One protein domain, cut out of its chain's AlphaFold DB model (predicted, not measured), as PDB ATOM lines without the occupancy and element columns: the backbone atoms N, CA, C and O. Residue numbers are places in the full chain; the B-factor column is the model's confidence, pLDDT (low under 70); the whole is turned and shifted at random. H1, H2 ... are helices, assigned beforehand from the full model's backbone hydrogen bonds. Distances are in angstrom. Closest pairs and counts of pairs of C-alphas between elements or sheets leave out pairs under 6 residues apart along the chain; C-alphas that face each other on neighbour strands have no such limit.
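Overview. This is residues 95 to 258 of the 262 residues of the protein "Virulence protein" of Firmicutes bacterium CAG:822 (UniProt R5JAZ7). Two groups of helices sit end to end along an elongated body: in the larger one, the long helix H8 has H1, H2 and H3 packed on it and H9 beside H3, and in the smaller one H4 has H10 and the short H7 packed on it, with the short H5 and H6 close by. H3 lies nearest the middle and joins the two groups, packing on H8 and on H4. The printed part has 164 residues with ten named helices, H1 to H10 in order along the chain, and no named strand; the class is all helix. It is compact, with a radius of gyration of the C-alphas of 16.5 A, and its spans of 52 by 35 by 28 A make it only just elongated.

Along the chain. H8, residues 188 to 210, is the longest helix at 32.8 A, from C-alpha 188 at (181.181, 235.990, 197.498) to C-alpha 210 at (178.623, 254.060, 170.244). H1 is residues 95 to 103, beginning at C-alpha 95 at (178.443, 234.769, 182.122), and H2 is residues 105 to 116, 16.0 A long. H3, residues 127 to 145, measures 26.8 A, and H9, residues 219 to 230, 16.3 A. H4 is residues 149 to 156, H5 162 to 165, H6 176 to 179 and H7 182 to 185. H10, residues 244 to 256, is 18.5 A long and ends at C-alpha 256 at (204.290, 240.978, 210.250).

Arrangement. H8 touches H1 with residues 194 to 199 alone, about perpendicular at 75 degrees; the closest C-alphas, of Ser 103 and Asn 195, are 5.5 A apart. H2 touches H8 at a shallow tilt of 26 degrees, the same way, closest at the C-alphas of Ile 115 and Ala 205, 6.9 A. H3, with residues 140 to 145 alone, touches H8 at a steep tilt of 43 degrees, opposite ways, closest at the C-alphas of Val 144 and Glu 190, 5.8 A. H9 touches H3 at a shallow tilt of 9 degrees, the same way, closest at the C-alphas of Phe 132 and Val 221, 6.9 A. H4 touches H3, closest at the C-alphas of Asn 138 and Ala 149, 5.6 A, and H7, closest at those of Ala 149 and Ala 182, 5.2 A. H10 touches H4, closest at the C-alphas of Tyr 154 and Ala 247, 4.5 A, at a tilt of 35.2 degrees, only just steep. H5 and H6 touch no helix, and H8 and H10 are apart. Every O i to N i+4 pair is within hydrogen-bond range in H1, H2, H4, H8, H9 and H10, and 14 of 15 are in H3; H5, H6 and H7 are too short for such a pair.

Size, cuts and confidence. The two C-alphas farthest apart, of Lys 211 and Asn 257, are 53.2 A from each other. The printed part has no cut. The link from H9 to H10, residues 231 to 243, is long. Mean pLDDT of the printed part is 87.6, and residues 105 and 258 are under 70.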
ATOM      1  N   LEU A  95     178.689 233.348 181.889       89.00
ATOM      2  CA  LEU A  95     178.443 234.769 182.122       89.00
ATOM      3  C   LEU A  95     179.150 235.257 183.384       89.00
ATOM      4  O   LEU A  95     179.760 236.326 183.360       89.00
ATOM      5  N   ASP A  96     179.124 234.482 184.464       88.06
ATOM      6  CA  ASP A  96     179.807 234.848 185.702       88.06
ATOM      7  C   ASP A  96     181.336 234.858 185.535       88.06
ATOM      8  O   ASP A  96     181.985 235.811 185.976       88.06
ATOM      9  N   LYS A  97     181.913 233.906 184.786       89.56
ATOM     10  CA  LYS A  97     183.339 233.946 184.403       89.56
ATOM     11  C   LYS A  97     183.675 235.180 183.562       89.56
ATOM     12  O   LYS A  97     184.682 235.838 183.816       89.56
ATOM     13  N   ILE A  98     182.838 235.535 182.582       90.19
ATOM     14  CA  ILE A  98     183.032 236.742 181.757       90.19
ATOM     15  C   ILE A  98     182.980 238.004 182.626       90.19
ATOM     16  O   ILE A  98     183.821 238.891 182.465       90.19
ATOM     17  N   ARG A  99     182.025 238.092 183.558       88.56
ATOM     18  CA  ARG A  99     181.888 239.231 184.477       88.56
ATOM     19  C   ARG A  99     183.091 239.360 185.407       88.56
ATOM     20  O   ARG A  99     183.569 240.474 185.596       88.56
ATOM     21  N   ASP A 100     183.614 238.256 185.936       85.25
ATOM     22  CA  ASP A 100     184.820 238.295 186.772       85.25
ATOM     23  C   ASP A 100     186.077 238.689 185.974       85.25
ATOM     24  O   ASP A 100     186.882 239.504 186.430       85.25
ATOM     25  N   ILE A 101     186.210 238.216 184.727       86.50
ATOM     26  CA  ILE A 101     187.278 238.666 183.821       86.50
ATOM     27  C   ILE A 101     187.149 240.170 183.545       86.50
ATOM     28  O   ILE A 101     188.149 240.891 183.620       86.50
ATOM     29  N   ARG A 102     185.938 240.668 183.258       84.31
ATOM     30  CA  ARG A 102     185.672 242.098 183.008       84.31
ATOM     31  C   ARG A 102     185.954 242.964 184.232       84.31
ATOM     32  O   ARG A 102     186.503 244.050 184.072       84.31
ATOM     33  N   SER A 103     185.624 242.490 185.431       80.56
ATOM     34  CA  SER A 103     185.881 243.200 186.689       80.56
ATOM     35  C   SER A 103     187.302 243.011 187.220       80.56
ATOM     36  O   SER A 103     187.679 243.614 188.230       80.56
ATOM     37  N   SER A 104     188.118 242.169 186.575       79.62
ATOM     38  CA  SER A 104     189.532 242.064 186.909       79.62
ATOM     39  C   SER A 104     190.192 243.431 186.720       79.62
ATOM     40  O   SER A 104     189.998 244.094 185.698       79.62
ATOM     41  N   GLY A 105     190.976 243.871 187.711       69.62
ATOM     42  CA  GLY A 105     191.436 245.262 187.784       69.62
ATOM     43  C   GLY A 105     192.088 245.761 186.491       69.62
ATOM     44  O   GLY A 105     191.795 246.858 186.035       69.62
ATOM     45  N   LYS A 106     192.905 244.937 185.827       77.88
ATOM     46  CA  LYS A 106     193.567 245.332 184.575       77.88
ATOM     47  C   LYS A 106     192.586 245.552 183.416       77.88
ATOM     48  O   LYS A 106     192.762 246.505 182.663       77.88
ATOM     49  N   VAL A 107     191.600 244.670 183.243       81.12
ATOM     50  CA  VAL A 107     190.634 244.760 182.134       81.12
ATOM     51  C   VAL A 107     189.664 245.907 182.384       81.12
ATOM     52  O   VAL A 107     189.463 246.728 181.489       81.12
ATOM     53  N   PHE A 108     189.149 246.009 183.610       82.56
ATOM     54  CA  PHE A 108     188.250 247.080 184.019       82.56
ATOM     55  C   PHE A 108     188.881 248.458 183.809       82.56
ATOM     56  O   PHE A 108     188.335 249.283 183.078       82.56
ATOM     57  N   TRP A 109     190.066 248.698 184.383       84.12
ATOM     58  CA  TRP A 109     190.713 250.008 184.295       84.12
ATOM     59  C   TRP A 109     191.107 250.382 182.873       84.12
ATOM     60  O   TRP A 109     190.991 251.546 182.505       84.12
ATOM     61  N   ARG A 110     191.514 249.404 182.055       87.25
ATOM     62  CA  ARG A 110     191.784 249.639 180.634       87.25
ATOM     63  C   ARG A 110     190.524 250.084 179.898       87.25
ATOM     64  O   ARG A 110     190.575 251.079 179.195       87.25
ATOM     65  N   LYS A 111     189.398 249.396 180.096       88.38
ATOM     66  CA  LYS A 111     188.130 249.735 179.437       88.38
ATOM     67  C   LYS A 111     187.588 251.098 179.860       88.38
ATOM     68  O   LYS A 111     187.183 251.876 179.006       88.38
ATOM     69  N   ILE A 112     187.638 251.408 181.155       87.19
ATOM     70  CA  ILE A 112     187.274 252.740 181.648       87.19
ATOM     71  C   ILE A 112     188.184 253.808 181.050       87.19
ATOM     72  O   ILE A 112     187.687 254.846 180.630       87.19
ATOM     73  N   LEU A 113     189.494 253.560 180.978       88.69
ATOM     74  CA  LEU A 113     190.430 254.486 180.348       88.69
ATOM     75  C   LEU A 113     190.132 254.673 178.858       88.69
ATOM     76  O   LEU A 113     190.133 255.811 178.408       88.69
ATOM     77  N   ASP A 114     189.855 253.596 178.119       88.69
ATOM     78  CA  ASP A 114     189.541 253.649 176.688       88.69
ATOM     79  C   ASP A 114     188.312 254.539 176.428       88.69
ATOM     80  O   ASP A 114     188.324 255.343 175.500       88.69
ATOM     81  N   ILE A 115     187.281 254.441 177.276       86.75
ATOM     82  CA  ILE A 115     186.059 255.253 177.174       86.75
ATOM     83  C   ILE A 115     186.298 256.687 177.663       86.75
ATOM     84  O   ILE A 115     185.940 257.651 177.000       86.75
ATOM     85  N   TYR A 116     186.958 256.859 178.804       88.62
ATOM     86  CA  TYR A 116     187.267 258.180 179.349       88.62
ATOM     87  C   TYR A 116     188.195 258.989 178.423       88.62
ATOM     88  O   TYR A 116     188.095 260.211 178.339       88.62
ATOM     89  N   ALA A 117     189.069 258.314 177.673       90.00
ATOM     90  CA  ALA A 117     189.922 258.932 176.664       90.00
ATOM     91  C   ALA A 117     189.153 259.433 175.428       90.00
ATOM     92  O   ALA A 117     189.717 260.210 174.659       90.00
ATOM     93  N   THR A 118     187.882 259.051 175.238       88.19
ATOM     94  CA  THR A 118     187.032 259.629 174.182       88.19
ATOM     95  C   THR A 118     186.485 261.007 174.549       88.19
ATOM     96  O   THR A 118     185.797 261.617 173.731       88.19
ATOM     97  N   SER A 119     186.739 261.499 175.767       90.44
ATOM     98  CA  SER A 119     186.316 262.836 176.171       90.44
ATOM     99  C   SER A 119     186.986 263.924 175.340       90.44
ATOM    100  O   SER A 119     188.188 263.873 175.082       90.44
ATOM    101  N   ILE A 120     186.225 264.963 174.989       92.06
ATOM    102  CA  ILE A 120     186.714 266.072 174.150       92.06
ATOM    103  C   ILE A 120     187.888 266.808 174.810       92.06
ATOM    104  O   ILE A 120     188.807 267.267 174.137       92.06
ATOM    105  N   ASP A 121     187.868 266.919 176.135       93.19
ATOM    106  CA  ASP A 121     188.854 267.639 176.936       93.19
ATOM    107  C   ASP A 121     189.877 266.716 177.624       93.19
ATOM    108  O   ASP A 121     190.589 267.168 178.535       93.19
ATOM    109  N   TYR A 122     189.963 265.446 177.194       92.38
ATOM    110  CA  TYR A 122     190.807 264.419 177.809       92.38
ATOM    111  C   TYR A 122     192.263 264.873 177.960       92.38
ATOM    112  O   TYR A 122     192.921 265.296 177.008       92.38
ATOM    113  N   ASN A 123     192.798 264.745 179.176       91.00
ATOM    114  CA  ASN A 123     194.212 264.978 179.439       91.00
ATOM    115  C   ASN A 123     194.718 264.085 180.586       91.00
ATOM    116  O   ASN A 123     194.381 264.347 181.741       91.00
ATOM    117  N   PRO A 124     195.611 263.113 180.314       88.94
ATOM    118  CA  PRO A 124     196.070 262.146 181.314       88.94
ATOM    119  C   PRO A 124     196.870 262.762 182.469       88.94
ATOM    120  O   PRO A 124     197.035 262.122 183.504       88.94
ATOM    121  N   LYS A 125     197.401 263.981 182.302       88.88
ATOM    122  CA  LYS A 125     198.219 264.669 183.312       88.88
ATOM    123  C   LYS A 125     197.397 265.552 184.250       88.88
ATOM    124  O   LYS A 125     197.946 266.049 185.230       88.88
ATOM    125  N   LYS A 126     196.112 265.792 183.957       91.12
ATOM    126  CA  LYS A 126     195.267 266.619 184.825       91.12
ATOM    127  C   LYS A 126     194.891 265.848 186.087       91.12
ATOM    128  O   LYS A 126     194.582 264.658 186.050       91.12
ATOM    129  N   GLU A 127     194.829 266.569 187.203       89.75
ATOM    130  CA  GLU A 127     194.440 266.000 188.496       89.75
ATOM    131  C   GLU A 127     193.037 265.370 188.454       89.75
ATOM    132  O   GLU A 127     192.803 264.338 189.080       89.75
ATOM    133  N   ILE A 128     192.130 265.935 187.648       88.19
ATOM    134  CA  ILE A 128     190.774 265.410 187.442       88.19
ATOM    135  C   ILE A 128     190.774 263.953 186.968       88.19
ATOM    136  O   ILE A 128     189.956 263.174 187.441       88.19
ATOM    137  N   THR A 129     191.719 263.547 186.115       88.12
ATOM    138  CA  THR A 129     191.819 262.166 185.624       88.12
ATOM    139  C   THR A 129     192.255 261.219 186.730       88.12
ATOM    140  O   THR A 129     191.658 260.163 186.920       88.12
ATOM    141  N   ILE A 130     193.256 261.611 187.518       86.69
ATOM    142  CA  ILE A 130     193.720 260.804 188.651       86.69
ATOM    143  C   ILE A 130     192.597 260.672 189.694       86.69
ATOM    144  O   ILE A 130     192.346 259.586 190.220       86.69
ATOM    145  N   ASN A 131     191.894 261.770 189.971       89.31
ATOM    146  CA  ASN A 131     190.775 261.786 190.905       89.31
ATOM    147  C   ASN A 131     189.569 261.003 190.370       89.31
ATOM    148  O   ASN A 131     188.915 260.327 191.157       89.31
ATOM    149  N   PHE A 132     189.318 261.001 189.059       90.19
ATOM    150  CA  PHE A 132     188.252 260.223 188.429       90.19
ATOM    151  C   PHE A 132     188.386 258.728 188.737       90.19
ATOM    152  O   PHE A 132     187.461 258.141 189.293       90.19
ATOM    153  N   PHE A 133     189.551 258.121 188.483       87.94
ATOM    154  CA  PHE A 133     189.754 256.690 188.745       87.94
ATOM    155  C   PHE A 133     189.620 256.330 190.232       87.94
ATOM    156  O   PHE A 133     189.015 255.309 190.565       87.94
ATOM    157  N   ARG A 134     190.111 257.188 191.139       88.06
ATOM    158  CA  ARG A 134     189.917 257.008 192.591       88.06
ATOM    159  C   ARG A 134     188.440 257.071 192.972       88.06
ATOM    160  O   ARG A 134     187.968 256.243 193.747       88.06
ATOM    161  N   THR A 135     187.715 258.038 192.416       89.00
ATOM    162  CA  THR A 135     186.281 258.220 192.646       89.00
ATOM    163  C   THR A 135     185.485 257.024 192.133       89.00
ATOM    164  O   THR A 135     184.673 256.492 192.885       89.00
ATOM    165  N   VAL A 136     185.759 256.543 190.916       89.62
ATOM    166  CA  VAL A 136     185.143 255.328 190.357       89.62
ATOM    167  C   VAL A 136     185.395 254.141 191.283       89.62
ATOM    168  O   VAL A 136     184.453 253.455 191.671       89.62
ATOM    169  N   GLN A 137     186.648 253.922 191.702       88.50
ATOM    170  CA  GLN A 137     186.994 252.804 192.578       88.50
ATOM    171  C   GLN A 137     186.210 252.852 193.888       88.50
ATOM    172  O   GLN A 137     185.579 251.865 194.263       88.50
ATOM    173  N   ASN A 138     186.257 253.988 194.583       90.81
ATOM    174  CA  ASN A 138     185.634 254.126 195.891       90.81
ATOM    175  C   ASN A 138     184.115 254.040 195.810       90.81
ATOM    176  O   ASN A 138     183.526 253.353 196.634       90.81
ATOM    177  N   LYS A 139     183.489 254.661 194.806       90.94
ATOM    178  CA  LYS A 139     182.037 254.589 194.624       90.94
ATOM    179  C   LYS A 139     181.567 253.165 194.324       90.94
ATOM    180  O   LYS A 139     180.597 252.726 194.926       90.94
ATOM    181  N   MET A 140     182.283 252.413 193.482       90.06
ATOM    182  CA  MET A 140     181.941 251.013 193.190       90.06
ATOM    183  C   MET A 140     182.081 250.105 194.420       90.06
ATOM    184  O   MET A 140     181.222 249.268 194.667       90.06
ATOM    185  N   HIS A 141     183.145 250.273 195.215       91.12
ATOM    186  CA  HIS A 141     183.325 249.495 196.449       91.12
ATOM    187  C   HIS A 141     182.300 249.880 197.524       91.12
ATOM    188  O   HIS A 141     181.769 249.008 198.215       91.12
ATOM    189  N   TYR A 142     181.981 251.171 197.628       92.00
ATOM    190  CA  TYR A 142     181.007 251.676 198.587       92.00
ATOM    191  C   TYR A 142     179.595 251.195 198.259       92.00
ATOM    192  O   TYR A 142     178.922 250.688 199.143       92.00
ATOM    193  N   ALA A 143     179.196 251.239 196.986       90.75
ATOM    194  CA  ALA A 143     177.888 250.775 196.526       90.75
ATOM    195  C   ALA A 143     177.590 249.304 196.874       90.75
ATOM    196  O   ALA A 143     176.437 248.894 196.890       90.75
ATOM    197  N   VAL A 144     178.629 248.503 197.125       91.25
ATOM    198  CA  VAL A 144     178.512 247.071 197.419       91.25
ATOM    199  C   VAL A 144     178.699 246.758 198.902       91.25
ATOM    200  O   VAL A 144     178.108 245.810 199.405       91.25
ATOM    201  N   SER A 145     179.546 247.515 199.601       90.69
ATOM    202  CA  SER A 145     179.999 247.162 200.954       90.69
ATOM    203  C   SER A 145     179.798 248.263 201.996       90.69
ATOM    204  O   SER A 145     180.201 248.085 203.144       90.69
ATOM    205  N   ASN A 146     179.247 249.418 201.607       90.19
ATOM    206  CA  ASN A 146     179.182 250.655 202.397       90.19
ATOM    207  C   ASN A 146     180.546 251.110 202.947       90.19
ATOM    208  O   ASN A 146     180.630 251.793 203.965       90.19
ATOM    209  N   ASN A 147     181.633 250.709 202.285       91.50
ATOM    210  CA  ASN A 147     183.006 251.048 202.633       91.50
ATOM    211  C   ASN A 147     183.784 251.417 201.360       91.50
ATOM    212  O   ASN A 147     183.661 250.775 200.315       91.50
ATOM    213  N   THR A 148     184.633 252.436 201.445       92.75
ATOM    214  CA  THR A 148     185.639 252.729 200.415       92.75
ATOM    215  C   THR A 148     186.669 251.603 200.311       92.75
ATOM    216  O   THR A 148     186.809 250.773 201.210       92.75
ATOM    217  N   ALA A 149     187.466 251.584 199.238       90.81
ATOM    218  CA  ALA A 149     188.495 250.558 199.065       90.81
ATOM    219  C   ALA A 149     189.495 250.515 200.240       90.81
ATOM    220  O   ALA A 149     189.887 249.437 200.685       90.81
ATOM    221  N   ALA A 150     189.876 251.679 200.780       92.50
ATOM    222  CA  ALA A 150     190.762 251.765 201.941       92.50
ATOM    223  C   ALA A 150     190.090 251.249 203.225       92.50
ATOM    224  O   ALA A 150     190.717 250.513 203.985       92.50
ATOM    225  N   GLU A 151     188.816 251.583 203.446       93.31
ATOM    226  CA  GLU A 151     188.044 251.109 204.600       93.31
ATOM    227  C   GLU A 151     187.819 249.599 204.558       93.31
ATOM    228  O   GLU A 151     187.942 248.954 205.592       93.31
ATOM    229  N   ILE A 152     187.576 249.008 203.384       94.12
ATOM    230  CA  ILE A 152     187.463 247.550 203.236       94.12
ATOM    231  C   ILE A 152     188.739 246.870 203.733       94.12
ATOM    232  O   ILE A 152     188.668 246.005 204.607       94.12
ATOM    233  N   VAL A 153     189.903 247.275 203.213       93.12
ATOM    234  CA  VAL A 153     191.193 246.698 203.624       93.12
ATOM    235  C   VAL A 153     191.409 246.933 205.117       93.12
ATOM    236  O   VAL A 153     191.669 245.994 205.865       93.12
ATOM    237  N   TYR A 154     191.232 248.166 205.593       93.44
ATOM    238  CA  TYR A 154     191.452 248.501 206.998       93.44
ATOM    239  C   TYR A 154     190.526 247.724 207.944       93.44
ATOM    240  O   TYR A 154     190.983 247.226 208.973       93.44
ATOM    241  N   ASN A 155     189.240 247.597 207.626       92.88
ATOM    242  CA  ASN A 155     188.247 246.971 208.497       92.88
ATOM    243  C   ASN A 155     188.326 245.441 208.467       92.88
ATOM    244  O   ASN A 155     188.076 244.806 209.492       92.88
ATOM    245  N   ARG A 156     188.685 244.843 207.324       93.50
ATOM    246  CA  ARG A 156     188.602 243.386 207.129       93.50
ATOM    247  C   ARG A 156     189.913 242.644 207.352       93.50
ATOM    248  O   ARG A 156     189.862 241.468 207.715       93.50
ATOM    249  N   VAL A 157     191.056 243.317 207.212       92.25
ATOM    250  CA  VAL A 157     192.370 242.744 207.530       92.25
ATOM    251  C   VAL A 157     192.438 242.318 208.995       92.25
ATOM    252  O   VAL A 157     192.238 243.131 209.904       92.25
ATOM    253  N   ASN A 158     192.776 241.048 209.225       90.19
ATOM    254  CA  ASN A 158     192.942 240.505 210.569       90.19
ATOM    255  C   ASN A 158     193.880 239.289 210.577       90.19
ATOM    256  O   ASN A 158     193.540 238.255 210.013       90.19
ATOM    257  N   SER A 159     195.010 239.381 211.283       88.25
ATOM    258  CA  SER A 159     196.002 238.298 211.405       88.25
ATOM    259  C   SER A 159     195.489 237.041 212.120       88.25
ATOM    260  O   SER A 159     196.145 236.008 212.080       88.25
ATOM    261  N   LYS A 160     194.342 237.116 212.807       88.25
ATOM    262  CA  LYS A 160     193.703 235.964 213.465       88.25
ATOM    263  C   LYS A 160     192.782 235.168 212.537       88.25
ATOM    264  O   LYS A 160     192.285 234.129 212.953       88.25
ATOM    265  N   LYS A 161     192.480 235.685 211.343       88.56
ATOM    266  CA  LYS A 161     191.660 234.997 210.343       88.56
ATOM    267  C   LYS A 161     192.558 234.264 209.356       88.56
ATOM    268  O   LYS A 161     193.651 234.743 209.047       88.56
ATOM    269  N   ASP A 162     192.043 233.171 208.804       86.25
ATOM    270  CA  ASP A 162     192.678 232.488 207.681       86.25
ATOM    271  C   ASP A 162     192.952 233.480 206.550       86.25
ATOM    272  O   ASP A 162     192.152 234.386 206.281       86.25
ATOM    273  N   ASN A 163     194.124 233.349 205.928       88.81
ATOM    274  CA  ASN A 163     194.569 234.217 204.838       88.81
ATOM    275  C   ASN A 163     194.482 235.719 205.168       88.81
ATOM    276  O   ASN A 163     194.264 236.535 204.281       88.81
ATOM    277  N   ILE A 164     194.607 236.111 206.445       89.12
ATOM    278  CA  ILE A 164     194.537 237.511 206.910       89.12
ATOM    279  C   ILE A 164     193.160 238.163 206.610       89.12
ATOM    280  O   ILE A 164     192.992 239.385 206.655       89.12
ATOM    281  N   GLY A 165     192.137 237.345 206.340       89.62
ATOM    282  CA  GLY A 165     190.787 237.779 205.980       89.62
ATOM    283  C   GLY A 165     190.531 237.925 204.477       89.62
ATOM    284  O   GLY A 165     189.456 238.409 204.119       89.62
ATOM    285  N   LEU A 166     191.469 237.528 203.607       91.50
ATOM    286  CA  LEU A 166     191.207 237.440 202.170       91.50
ATOM    287  C   LEU A 166     190.254 236.279 201.864       91.50
ATOM    288  O   LEU A 166     190.390 235.174 202.387       91.50
ATOM    289  N   THR A 167     189.323 236.536 200.957       90.75
ATOM    290  CA  THR A 167     188.321 235.589 200.453       90.75
ATOM    291  C   THR A 167     188.583 235.194 199.004       90.75
ATOM    292  O   THR A 167     188.150 234.129 198.578       90.75
ATOM    293  N   ASN A 168     189.288 236.040 198.242       87.06
ATOM    294  CA  ASN A 168     189.574 235.823 196.826       87.06
ATOM    295  C   ASN A 168     191.052 236.114 196.532       87.06
ATOM    296  O   ASN A 168     191.497 237.252 196.659       87.06
ATOM    297  N   PHE A 169     191.813 235.101 196.126       88.25
ATOM    298  CA  PHE A 169     193.213 235.214 195.701       88.25
ATOM    299  C   PHE A 169     193.579 234.019 194.813       88.25
ATOM    300  O   PHE A 169     192.801 233.074 194.677       88.25
ATOM    301  N   ARG A 170     194.728 234.087 194.140       82.44
ATOM    302  CA  ARG A 170     195.181 233.024 193.236       82.44
ATOM    303  C   ARG A 170     196.101 232.045 193.957       82.44
ATOM    304  O   ARG A 170     196.997 232.458 194.679       82.44
ATOM    305  N   GLY A 171     195.952 230.761 193.637       83.81
ATOM    306  CA  GLY A 171     196.777 229.696 194.205       83.81
ATOM    307  C   GLY A 171     196.389 229.357 195.642       83.81
ATOM    308  O   GLY A 171     195.313 229.728 196.104       83.81
ATOM    309  N   ASP A 172     197.276 228.641 196.330       81.62
ATOM    310  CA  ASP A 172     196.990 228.101 197.663       81.62
ATOM    311  C   ASP A 172     197.216 229.124 198.787       81.62
ATOM    312  O   ASP A 172     196.633 228.998 199.860       81.62
ATOM    313  N   MET A 173     198.049 230.147 198.548       83.62
ATOM    314  CA  MET A 173     198.444 231.149 199.544       83.62
ATOM    315  C   MET A 173     198.428 232.563 198.943       83.62
ATOM    316  O   MET A 173     198.932 232.753 197.832       83.62
ATOM    317  N   PRO A 174     197.899 233.572 199.662       87.25
ATOM    318  CA  PRO A 174     197.823 234.939 199.166       87.25
ATOM    319  C   PRO A 174     199.195 235.621 199.142       87.25
ATOM    320  O   PRO A 174     199.972 235.568 200.094       87.25
ATOM    321  N   THR A 175     199.461 236.363 198.074       88.62
ATOM    322  CA  THR A 175     200.664 237.194 197.957       88.62
ATOM    323  C   THR A 175     200.496 238.542 198.659       88.62
ATOM    324  O   THR A 175     199.390 239.077 198.769       88.62
ATOM    325  N   LYS A 176     201.608 239.193 199.036       86.69
ATOM    326  CA  LYS A 176     201.580 240.561 199.591       86.69
ATOM    327  C   LYS A 176     200.780 241.535 198.718       86.69
ATOM    328  O   LYS A 176     199.988 242.314 199.233       86.69
ATOM    329  N   LYS A 177     200.954 241.475 197.394       87.50
ATOM    330  CA  LYS A 177     200.241 242.358 196.457       87.50
ATOM    331  C   LYS A 177     198.733 242.134 196.488       87.50
ATOM    332  O   LYS A 177     197.978 243.090 196.370       87.50
ATOM    333  N   GLU A 178     198.286 240.894 196.666       87.94
ATOM    334  CA  GLU A 178     196.860 240.581 196.779       87.94
ATOM    335  C   GLU A 178     196.249 241.128 198.067       87.94
ATOM    336  O   GLU A 178     195.081 241.509 198.056       87.94
ATOM    337  N   THR A 179     197.035 241.247 199.139       88.19
ATOM    338  CA  THR A 179     196.567 241.851 200.396       88.19
ATOM    339  C   THR A 179     196.323 243.365 200.307       88.19
ATOM    340  O   THR A 179     195.636 243.939 201.144       88.19
ATOM    341  N   GLU A 180     196.831 244.033 199.270       89.56
ATOM    342  CA  GLU A 180     196.592 245.466 199.038       89.56
ATOM    343  C   GLU A 180     195.309 245.723 198.218       89.56
ATOM    344  O   GLU A 180     194.872 246.867 198.072       89.56
ATOM    345  N   ILE A 181     194.675 244.673 197.678       89.81
ATOM    346  CA  ILE A 181     193.519 244.777 196.781       89.81
ATOM    347  C   ILE A 181     192.216 244.622 197.575       89.81
ATOM    348  O   ILE A 181     191.875 243.535 198.028       89.81
ATOM    349  N   ALA A 182     191.418 245.691 197.662       90.88
ATOM    350  CA  ALA A 182     190.145 245.693 198.395       90.88
ATOM    351  C   ALA A 182     189.142 244.617 197.927       90.88
ATOM    352  O   ALA A 182     188.523 243.962 198.763       90.88
ATOM    353  N   LYS A 183     189.034 244.374 196.607       90.50
ATOM    354  CA  LYS A 183     188.189 243.313 196.010       90.50
ATOM    355  C   LYS A 183     188.433 241.941 196.662       90.50
ATOM    356  O   LYS A 183     187.496 241.166 196.819       90.50
ATOM    357  N   ASN A 184     189.665 241.660 197.090       91.81
ATOM    358  CA  ASN A 184     190.057 240.364 197.643       91.81
ATOM    359  C   ASN A 184     189.536 240.104 199.063       91.81
ATOM    360  O   ASN A 184     189.640 238.980 199.544       91.81
ATOM    361  N   TYR A 185     188.966 241.117 199.718       93.50
ATOM    362  CA  TYR A 185     188.334 241.015 201.036       93.50
ATOM    363  C   TYR A 185     186.800 240.991 200.965       93.50
ATOM    364  O   TYR A 185     186.143 240.963 202.008       93.50
ATOM    365  N   LEU A 186     186.212 241.067 199.765       93.19
ATOM    366  CA  LEU A 186     184.760 241.044 199.568       93.19
ATOM    367  C   LEU A 186     184.194 239.638 199.758       93.19
ATOM    368  O   LEU A 186     184.812 238.654 199.353       93.19
ATOM    369  N   THR A 187     183.006 239.521 200.344       93.25
ATOM    370  CA  THR A 187     182.302 238.234 200.388       93.25
ATOM    371  C   THR A 187     181.951 237.777 198.972       93.25
ATOM    372  O   THR A 187     181.988 238.560 198.022       93.25
ATOM    373  N   HIS A 188     181.595 236.504 198.805       90.44
ATOM    374  CA  HIS A 188     181.181 235.990 197.498       90.44
ATOM    375  C   HIS A 188     179.979 236.768 196.927       90.44
ATOM    376  O   HIS A 188     179.959 237.105 195.745       90.44
ATOM    377  N   GLU A 189     178.999 237.106 197.770       91.75
ATOM    378  CA  GLU A 189     177.817 237.888 197.385       91.75
ATOM    379  C   GLU A 189     178.195 239.311 196.959       91.75
ATOM    380  O   GLU A 189     177.824 239.752 195.872       91.75
ATOM    381  N   GLU A 190     179.007 240.006 197.760       92.75
ATOM    382  CA  GLU A 190     179.502 241.344 197.429       92.75
ATOM    383  C   GLU A 190     180.298 241.337 196.121       92.75
ATOM    384  O   GLU A 190     180.106 242.189 195.257       92.75
ATOM    385  N   LEU A 191     181.167 240.342 195.932       91.06
ATOM    386  CA  LEU A 191     181.953 240.205 194.715       91.06
ATOM    387  C   LEU A 191     181.063 240.052 193.481       91.06
ATOM    388  O   LEU A 191     181.305 240.682 192.451       91.06
ATOM    389  N   GLN A 192     180.017 239.233 193.584       90.62
ATOM    390  CA  GLN A 192     179.059 239.050 192.504       90.62
ATOM    391  C   GLN A 192     178.307 240.345 192.174       90.62
ATOM    392  O   GLN A 192     178.156 240.676 190.994       90.62
ATOM    393  N   VAL A 193     177.860 241.093 193.188       91.06
ATOM    394  CA  VAL A 193     177.205 242.395 192.986       91.06
ATOM    395  C   VAL A 193     178.178 243.383 192.344       91.06
ATOM    396  O   VAL A 193     177.831 243.998 191.336       91.06
ATOM    397  N   LEU A 194     179.421 243.471 192.832       91.12
ATOM    398  CA  LEU A 194     180.461 244.323 192.251       91.12
ATOM    399  C   LEU A 194     180.709 243.985 190.777       91.12
ATOM    400  O   LEU A 194     180.754 244.880 189.935       91.12
ATOM    401  N   ASN A 195     180.832 242.699 190.446       90.81
ATOM    402  CA  ASN A 195     181.072 242.236 189.080       90.81
ATOM    403  C   ASN A 195     179.924 242.620 188.126       90.81
ATOM    404  O   ASN A 195     180.169 242.990 186.970       90.81
ATOM    405  N   ARG A 196     178.673 242.563 188.605       90.69
ATOM    406  CA  ARG A 196     177.477 242.971 187.848       90.69
ATOM    407  C   ARG A 196     177.395 244.487 187.695       90.69
ATOM    408  O   ARG A 196     177.191 244.953 186.577       90.69
ATOM    409  N   LEU A 197     177.635 245.237 188.769       89.75
ATOM    410  CA  LEU A 197     177.654 246.702 188.775       89.75
ATOM    411  C   LEU A 197     178.695 247.246 187.788       89.75
ATOM    412  O   LEU A 197     178.386 248.075 186.937       89.75
ATOM    413  N   VAL A 198     179.917 246.712 187.857       88.38
ATOM    414  CA  VAL A 198     181.015 247.055 186.951       88.38
ATOM    415  C   VAL A 198     180.660 246.740 185.501       88.38
ATOM    416  O   VAL A 198     180.887 247.570 184.624       88.38
ATOM    417  N   SER A 199     180.096 245.558 185.233       89.31
ATOM    418  CA  SER A 199     179.717 245.183 183.867       89.31
ATOM    419  C   SER A 199     178.629 246.098 183.310       89.31
ATOM    420  O   SER A 199     178.798 246.594 182.201       89.31
ATOM    421  N   ALA A 200     177.585 246.381 184.093       90.19
ATOM    422  CA  ALA A 200     176.491 247.259 183.689       90.19
ATOM    423  C   ALA A 200     176.966 248.698 183.434       90.19
ATOM    424  O   ALA A 200     176.567 249.304 182.444       90.19
ATOM    425  N   TYR A 201     177.861 249.228 184.272       88.38
ATOM    426  CA  TYR A 201     178.438 250.556 184.049       88.38
ATOM    427  C   TYR A 201     179.246 250.617 182.749       88.38
ATOM    428  O   TYR A 201     179.101 251.563 181.977       88.38
ATOM    429  N   LEU A 202     180.067 249.595 182.482       87.75
ATOM    430  CA  LEU A 202     180.811 249.499 181.227       87.75
ATOM    431  C   LEU A 202     179.877 249.451 180.016       87.75
ATOM    432  O   LEU A 202     180.155 250.124 179.031       87.75
ATOM    433  N   ASP A 203     178.777 248.705 180.092       89.31
ATOM    434  CA  ASP A 203     177.827 248.599 178.982       89.31
ATOM    435  C   ASP A 203     177.135 249.946 178.704       89.31
ATOM    436  O   ASP A 203     177.027 250.352 177.549       89.31
ATOM    437  N   VAL A 204     176.743 250.690 179.747       87.75
ATOM    438  CA  VAL A 204     176.203 252.059 179.605       87.75
ATOM    439  C   VAL A 204     177.232 252.986 178.955       87.75
ATOM    440  O   VAL A 204     176.928 253.691 177.991       87.75
ATOM    441  N   ALA A 205     178.470 252.949 179.440       85.25
ATOM    442  CA  ALA A 205     179.544 253.785 178.932       85.25
ATOM    443  C   ALA A 205     179.895 253.452 177.461       85.25
ATOM    444  O   ALA A 205     180.075 254.359 176.646       85.25
ATOM    445  N   GLU A 206     179.911 252.166 177.088       85.19
ATOM    446  CA  GLU A 206     180.095 251.712 175.703       85.19
ATOM    447  C   GLU A 206     178.919 252.141 174.802       85.19
ATOM    448  O   GLU A 206     179.148 252.586 173.675       85.19
ATOM    449  N   ILE A 207     177.671 252.092 175.284       88.88
ATOM    450  CA  ILE A 207     176.495 252.583 174.543       88.88
ATOM    451  C   ILE A 207     176.605 254.082 174.251       88.88
ATOM    452  O   ILE A 207     176.354 254.500 173.116       88.88
ATOM    453  N   ASN A 208     176.985 254.894 175.239       84.88
ATOM    454  CA  ASN A 208     177.132 256.342 175.060       84.88
ATOM    455  C   ASN A 208     178.229 256.660 174.030       84.88
ATOM    456  O   ASN A 208     178.025 257.490 173.137       84.88
ATOM    457  N   ALA A 209     179.344 255.920 174.074       82.62
ATOM    458  CA  ALA A 209     180.408 256.017 173.077       82.62
ATOM    459  C   ALA A 209     179.929 255.618 171.665       82.62
ATOM    460  O   ALA A 209     180.179 256.341 170.698       82.62
ATOM    461  N   LEU A 210     179.182 254.515 171.527       86.12
ATOM    462  CA  LEU A 210     178.623 254.060 170.244       86.12
ATOM    463  C   LEU A 210     177.617 255.053 169.650       86.12
ATOM    464  O   LEU A 210     177.592 255.260 168.437       86.12
ATOM    465  N   LYS A 211     176.820 255.705 170.501       88.81
ATOM    466  CA  LYS A 211     175.887 256.771 170.108       88.81
ATOM    467  C   LYS A 211     176.586 258.082 169.736       88.81
ATOM    468  O   LYS A 211     175.902 259.022 169.340       88.81
ATOM    469  N   ARG A 212     177.920 258.151 169.842       84.62
ATOM    470  CA  ARG A 212     178.733 259.358 169.605       84.62
ATOM    471  C   ARG A 212     178.259 260.548 170.437       84.62
ATOM    472  O   ARG A 212     178.318 261.689 169.981       84.62
ATOM    473  N   GLN A 213     177.775 260.282 171.648       83.62
ATOM    474  CA  GLN A 213     177.471 261.353 172.581       83.62
ATOM    475  C   GLN A 213     178.784 261.994 173.015       83.62
ATOM    476  O   GLN A 213     179.702 261.330 173.492       83.62
ATOM    477  N   THR A 214     178.889 263.296 172.785       84.81
ATOM    478  CA  THR A 214     180.047 264.082 173.184       84.81
ATOM    479  C   THR A 214     180.059 264.223 174.697       84.81
ATOM    480  O   THR A 214     179.142 264.820 175.256       84.81
ATOM    481  N   MET A 215     181.101 263.699 175.334       90.31
ATOM    482  CA  MET A 215     181.283 263.739 176.784       90.31
ATOM    483  C   MET A 215     182.545 264.531 177.121       90.31
ATOM    484  O   MET A 215     183.571 264.405 176.448       90.31
ATOM    485  N   THR A 216     182.504 265.319 178.187       92.44
ATOM    486  CA  THR A 216     183.699 265.845 178.855       92.44
ATOM    487  C   THR A 216     184.175 264.879 179.939       92.44
ATOM    488  O   THR A 216     183.481 263.934 180.317       92.44
ATOM    489  N   MET A 217     185.373 265.103 180.471       90.38
ATOM    490  CA  MET A 217     185.891 264.349 181.613       90.38
ATOM    491  C   MET A 217     185.002 264.474 182.859       90.38
ATOM    492  O   MET A 217     184.942 263.541 183.660       90.38
ATOM    493  N   GLN A 218     184.325 265.614 183.036       91.19
ATOM    494  CA  GLN A 218     183.416 265.840 184.160       91.19
ATOM    495  C   GLN A 218     182.077 265.121 183.959       91.19
ATOM    496  O   GLN A 218     181.535 264.580 184.924       91.19
ATOM    497  N   ASP A 219     181.580 265.052 182.723       91.69
ATOM    498  CA  ASP A 219     180.319 264.366 182.416       91.69
ATOM    499  C   ASP A 219     180.380 262.885 182.799       91.69
ATOM    500  O   ASP A 219     179.415 262.350 183.333       91.69
ATOM    501  N   TRP A 220     181.539 262.230 182.661       89.31
ATOM    502  CA  TRP A 220     181.720 260.845 183.116       89.31
ATOM    503  C   TRP A 220     181.566 260.655 184.630       89.31
ATOM    504  O   TRP A 220     181.143 259.585 185.073       89.31
ATOM    505  N   VAL A 221     181.898 261.669 185.437       87.69
ATOM    506  CA  VAL A 221     181.669 261.637 186.893       87.69
ATOM    507  C   VAL A 221     180.172 261.722 187.187       87.69
ATOM    508  O   VAL A 221     179.668 260.967 188.017       87.69
ATOM    509  N   VAL A 222     179.472 262.619 186.491       89.38
ATOM    510  CA  VAL A 222     178.021 262.821 186.633       89.38
ATOM    511  C   VAL A 222     177.249 261.590 186.157       89.38
ATOM    512  O   VAL A 222     176.288 261.175 186.806       89.38
ATOM    513  N   GLU A 223     177.699 260.965 185.071       89.25
ATOM    514  CA  GLU A 223     177.126 259.732 184.535       89.25
ATOM    515  C   GLU A 223     177.270 258.578 185.529       89.25
ATOM    516  O   GLU A 223     176.305 257.863 185.795       89.25
ATOM    517  N   LEU A 224     178.446 258.431 186.155       88.88
ATOM    518  CA  LEU A 224     178.649 257.441 187.213       88.88
ATOM    519  C   LEU A 224     177.687 257.662 188.390       88.88
ATOM    520  O   LEU A 224     177.106 256.703 188.893       88.88
ATOM    521  N   ASP A 225     177.503 258.908 188.830       88.62
ATOM    522  CA  ASP A 225     176.571 259.218 189.920       88.62
ATOM    523  C   ASP A 225     175.121 258.923 189.550       88.62
ATOM    524  O   ASP A 225     174.366 258.388 190.363       88.62
ATOM    525  N   SER A 226     174.737 259.233 188.317       89.12
ATOM    526  CA  SER A 226     173.397 258.964 187.795       89.12
ATOM    527  C   SER A 226     173.136 257.459 187.699       89.12
ATOM    528  O   SER A 226     172.087 256.983 188.134       89.12
ATOM    529  N   PHE A 227     174.126 256.696 187.231       90.31
ATOM    530  CA  PHE A 227     174.090 255.238 187.183       90.31
ATOM    531  C   PHE A 227     173.925 254.612 188.576       90.31
ATOM    532  O   PHE A 227     173.071 253.747 188.768       90.31
ATOM    533  N   LEU A 228     174.695 255.065 189.571       88.75
ATOM    534  CA  LEU A 228     174.605 254.526 190.932       88.75
ATOM    535  C   LEU A 228     173.268 254.863 191.608       88.75
ATOM    536  O   LEU A 228     172.699 253.993 192.268       88.75
ATOM    537  N   LYS A 229     172.724 256.068 191.379       88.00
ATOM    538  CA  LYS A 229     171.367 256.446 191.828       88.00
ATOM    539  C   LYS A 229     170.297 255.533 191.249       88.00
ATOM    540  O   LYS A 229     169.398 255.114 191.970       88.00
ATOM    541  N   MET A 230     170.394 255.237 189.955       87.75
ATOM    542  CA  MET A 230     169.423 254.403 189.243       87.75
ATOM    543  C   MET A 230     169.352 252.980 189.813       87.75
ATOM    544  O   MET A 230     168.287 252.375 189.808       87.75
ATOM    545  N   ILE A 231     170.464 252.456 190.332       83.19
ATOM    546  CA  ILE A 231     170.542 251.106 190.915       83.19
ATOM    547  C   ILE A 231     170.123 251.099 192.402       83.19
ATOM    548  O   ILE A 231     170.196 250.070 193.061       83.19
ATOM    549  N   HIS A 232     169.618 252.223 192.929       78.56
ATOM    550  CA  HIS A 232     169.215 252.389 194.332       78.56
ATOM    551  C   HIS A 232     170.352 252.168 195.343       78.56
ATOM    552  O   HIS A 232     170.101 251.790 196.485       78.56
ATOM    553  N   ASN A 233     171.599 252.424 194.939       72.88
ATOM    554  CA  ASN A 233     172.741 252.352 195.845       72.88
ATOM    555  C   ASN A 233     172.957 253.688 196.561       72.88
ATOM    556  O   ASN A 233     172.819 254.759 195.959       72.88
ATOM    557  N   ASP A 234     173.385 253.619 197.821       71.56
ATOM    558  CA  ASP A 234     173.861 254.797 198.538       71.56
ATOM    559  C   ASP A 234     175.109 255.345 197.845       71.56
ATOM    560  O   ASP A 234     176.103 254.646 197.619       71.56
ATOM    561  N   ILE A 235     175.067 256.627 197.494       72.19
ATOM    562  CA  ILE A 235     176.211 257.283 196.873       72.19
ATOM    563  C   ILE A 235     177.160 257.737 197.964       72.19
ATOM    564  O   ILE A 235     176.791 258.468 198.888       72.19
ATOM    565  N   LEU A 236     178.425 257.372 197.797       80.00
ATOM    566  CA  LEU A 236     179.503 257.949 198.571       80.00
ATOM    567  C   LEU A 236     179.611 259.458 198.271       80.00
ATOM    568  O   LEU A 236     180.154 259.864 197.242       80.00
ATOM    569  N   ASN A 237     179.115 260.279 199.198       74.81
ATOM    570  CA  ASN A 237     179.149 261.745 199.110       74.81
ATOM    571  C   ASN A 237     180.419 262.368 199.727       74.81
ATOM    572  O   ASN A 237     180.645 263.569 199.598       74.81
ATOM    573  N   ASN A 238     181.250 261.573 200.410       78.44
ATOM    574  CA  ASN A 238     182.490 262.014 201.059       78.44
ATOM    575  C   ASN A 238     183.699 261.169 200.593       78.44
ATOM    576  O   ASN A 238     183.577 260.320 199.720       78.44
ATOM    577  N   LYS A 239     184.906 261.413 201.120       76.38
ATOM    578  CA  LYS A 239     186.117 260.655 200.731       76.38
ATOM    579  C   LYS A 239     186.319 259.353 201.529       76.38
ATOM    580  O   LYS A 239     187.351 258.710 201.354       76.38
ATOM    581  N   GLY A 240     185.358 258.970 202.370       81.12
ATOM    582  CA  GLY A 240     185.531 257.971 203.422       81.12
ATOM    583  C   GLY A 240     186.225 258.547 204.659       81.12
ATOM    584  O   GLY A 240     186.614 259.717 204.698       81.12
ATOM    585  N   THR A 241     186.367 257.705 205.676       81.31
ATOM    586  CA  THR A 241     186.966 258.036 206.978       81.31
ATOM    587  C   THR A 241     188.420 257.587 207.107       81.31
ATOM    588  O   THR A 241     189.175 258.187 207.868       81.31
ATOM    589  N   VAL A 242     188.831 256.566 206.348       86.06
ATOM    590  CA  VAL A 242     190.174 255.971 206.426       86.06
ATOM    591  C   VAL A 242     190.995 256.312 205.188       86.06
ATOM    592  O   VAL A 242     190.577 256.070 204.053       86.06
ATOM    593  N   SER A 243     192.211 256.820 205.392       87.12
ATOM    594  CA  SER A 243     193.144 257.066 204.293       87.12
ATOM    595  C   SER A 243     193.809 255.775 203.806       87.12
ATOM    596  O   SER A 243     194.039 254.824 204.556       87.12
ATOM    597  N   HIS A 244     194.233 255.766 202.540       86.94
ATOM    598  CA  HIS A 244     195.001 254.648 201.983       86.94
ATOM    599  C   HIS A 244     196.281 254.356 202.790       86.94
ATOM    600  O   HIS A 244     196.637 253.201 203.006       86.94
ATOM    601  N   SER A 245     196.943 255.400 203.301       88.88
ATOM    602  CA  SER A 245     198.157 255.250 204.111       88.88
ATOM    603  C   SER A 245     197.900 254.550 205.451       88.88
ATOM    604  O   SER A 245     198.718 253.745 205.895       88.88
ATOM    605  N   GLU A 246     196.756 254.811 206.087       89.12
ATOM    606  CA  GLU A 246     196.363 254.169 207.346       89.12
ATOM    607  C   GLU A 246     195.970 252.709 207.127       89.12
ATOM    608  O   GLU A 246     196.392 251.842 207.899       89.12
ATOM    609  N   ALA A 247     195.245 252.422 206.040       89.00
ATOM    610  CA  ALA A 247     194.931 251.061 205.610       89.00
ATOM    611  C   ALA A 247     196.203 250.218 205.434       89.00
ATOM    612  O   ALA A 247     196.320 249.146 206.032       89.00
ATOM    613  N   LEU A 248     197.200 250.738 204.708       89.12
ATOM    614  CA  LEU A 248     198.474 250.047 204.496       89.12
ATOM    615  C   LEU A 248     199.281 249.870 205.789       89.12
ATOM    616  O   LEU A 248     199.850 248.803 206.009       89.12
ATOM    617  N   LYS A 249     199.303 250.864 206.688       90.56
ATOM    618  CA  LYS A 249     199.978 250.727 207.993       90.56
ATOM    619  C   LYS A 249     199.382 249.589 208.823       90.56
ATOM    620  O   LYS A 249     200.124 248.769 209.367       90.56
ATOM    621  N   LYS A 250     198.047 249.510 208.907       90.12
ATOM    622  CA  LYS A 250     197.367 248.412 209.612       90.12
ATOM    623  C   LYS A 250     197.617 247.071 208.923       90.12
ATOM    624  O   LYS A 250     197.859 246.080 209.616       90.12
ATOM    625  N   LEU A 251     197.606 247.049 207.592       88.31
ATOM    626  CA  LEU A 251     197.916 245.866 206.800       88.31
ATOM    627  C   LEU A 251     199.315 245.331 207.108       88.31
ATOM    628  O   LEU A 251     199.443 244.184 207.523       88.31
ATOM    629  N   MET A 252     200.347 246.170 207.010       87.06
ATOM    630  CA  MET A 252     201.728 245.764 207.286       87.06
ATOM    631  C   MET A 252     201.892 245.219 208.707       87.06
ATOM    632  O   MET A 252     202.557 244.204 208.896       87.06
ATOM    633  N   ARG A 253     201.230 245.825 209.702       87.00
ATOM    634  CA  ARG A 253     201.237 245.319 211.083       87.00
ATOM    635  C   ARG A 253     200.632 243.916 211.197       87.00
ATOM    636  O   ARG A 253     201.149 243.100 211.949       87.00
ATOM    637  N   ASN A 254     199.552 243.631 210.470       85.81
ATOM    638  CA  ASN A 254     198.934 242.302 210.477       85.81
ATOM    639  C   ASN A 254     199.792 241.280 209.721       85.81
ATOM    640  O   ASN A 254     199.966 240.174 210.219       85.81
ATOM    641  N   ILE A 255     200.381 241.661 208.584       83.44
ATOM    642  CA  ILE A 255     201.291 240.796 207.818       83.44
ATOM    643  C   ILE A 255     202.490 240.376 208.669       83.44
ATOM    644  O   ILE A 255     202.776 239.194 208.744       83.44
ATOM    645  N   ILE A 256     203.148 241.305 209.372       79.88
ATOM    646  CA  ILE A 256     204.290 240.978 210.250       79.88
ATOM    647  C   ILE A 256     203.894 239.978 211.347       79.88
ATOM    648  O   ILE A 256     204.678 239.105 211.707       79.88
ATOM    649  N   ASN A 257     202.663 240.070 211.852       72.69
ATOM    650  CA  ASN A 257     202.148 239.158 212.873       72.69
ATOM    651  C   ASN A 257     201.766 237.769 212.330       72.69
ATOM    652  O   ASN A 257     201.382 236.906 213.117       72.69
ATOM    653  N   THR A 258     201.844 237.543 211.016       63.91
ATOM    654  CA  THR A 258     201.432 236.293 210.369       63.91
ATOM    655  C   THR A 258     202.590 235.785 209.501       63.91
ATOM    656  O   THR A 258     202.935 236.415 208.509       63.91
TER     657      THR A 258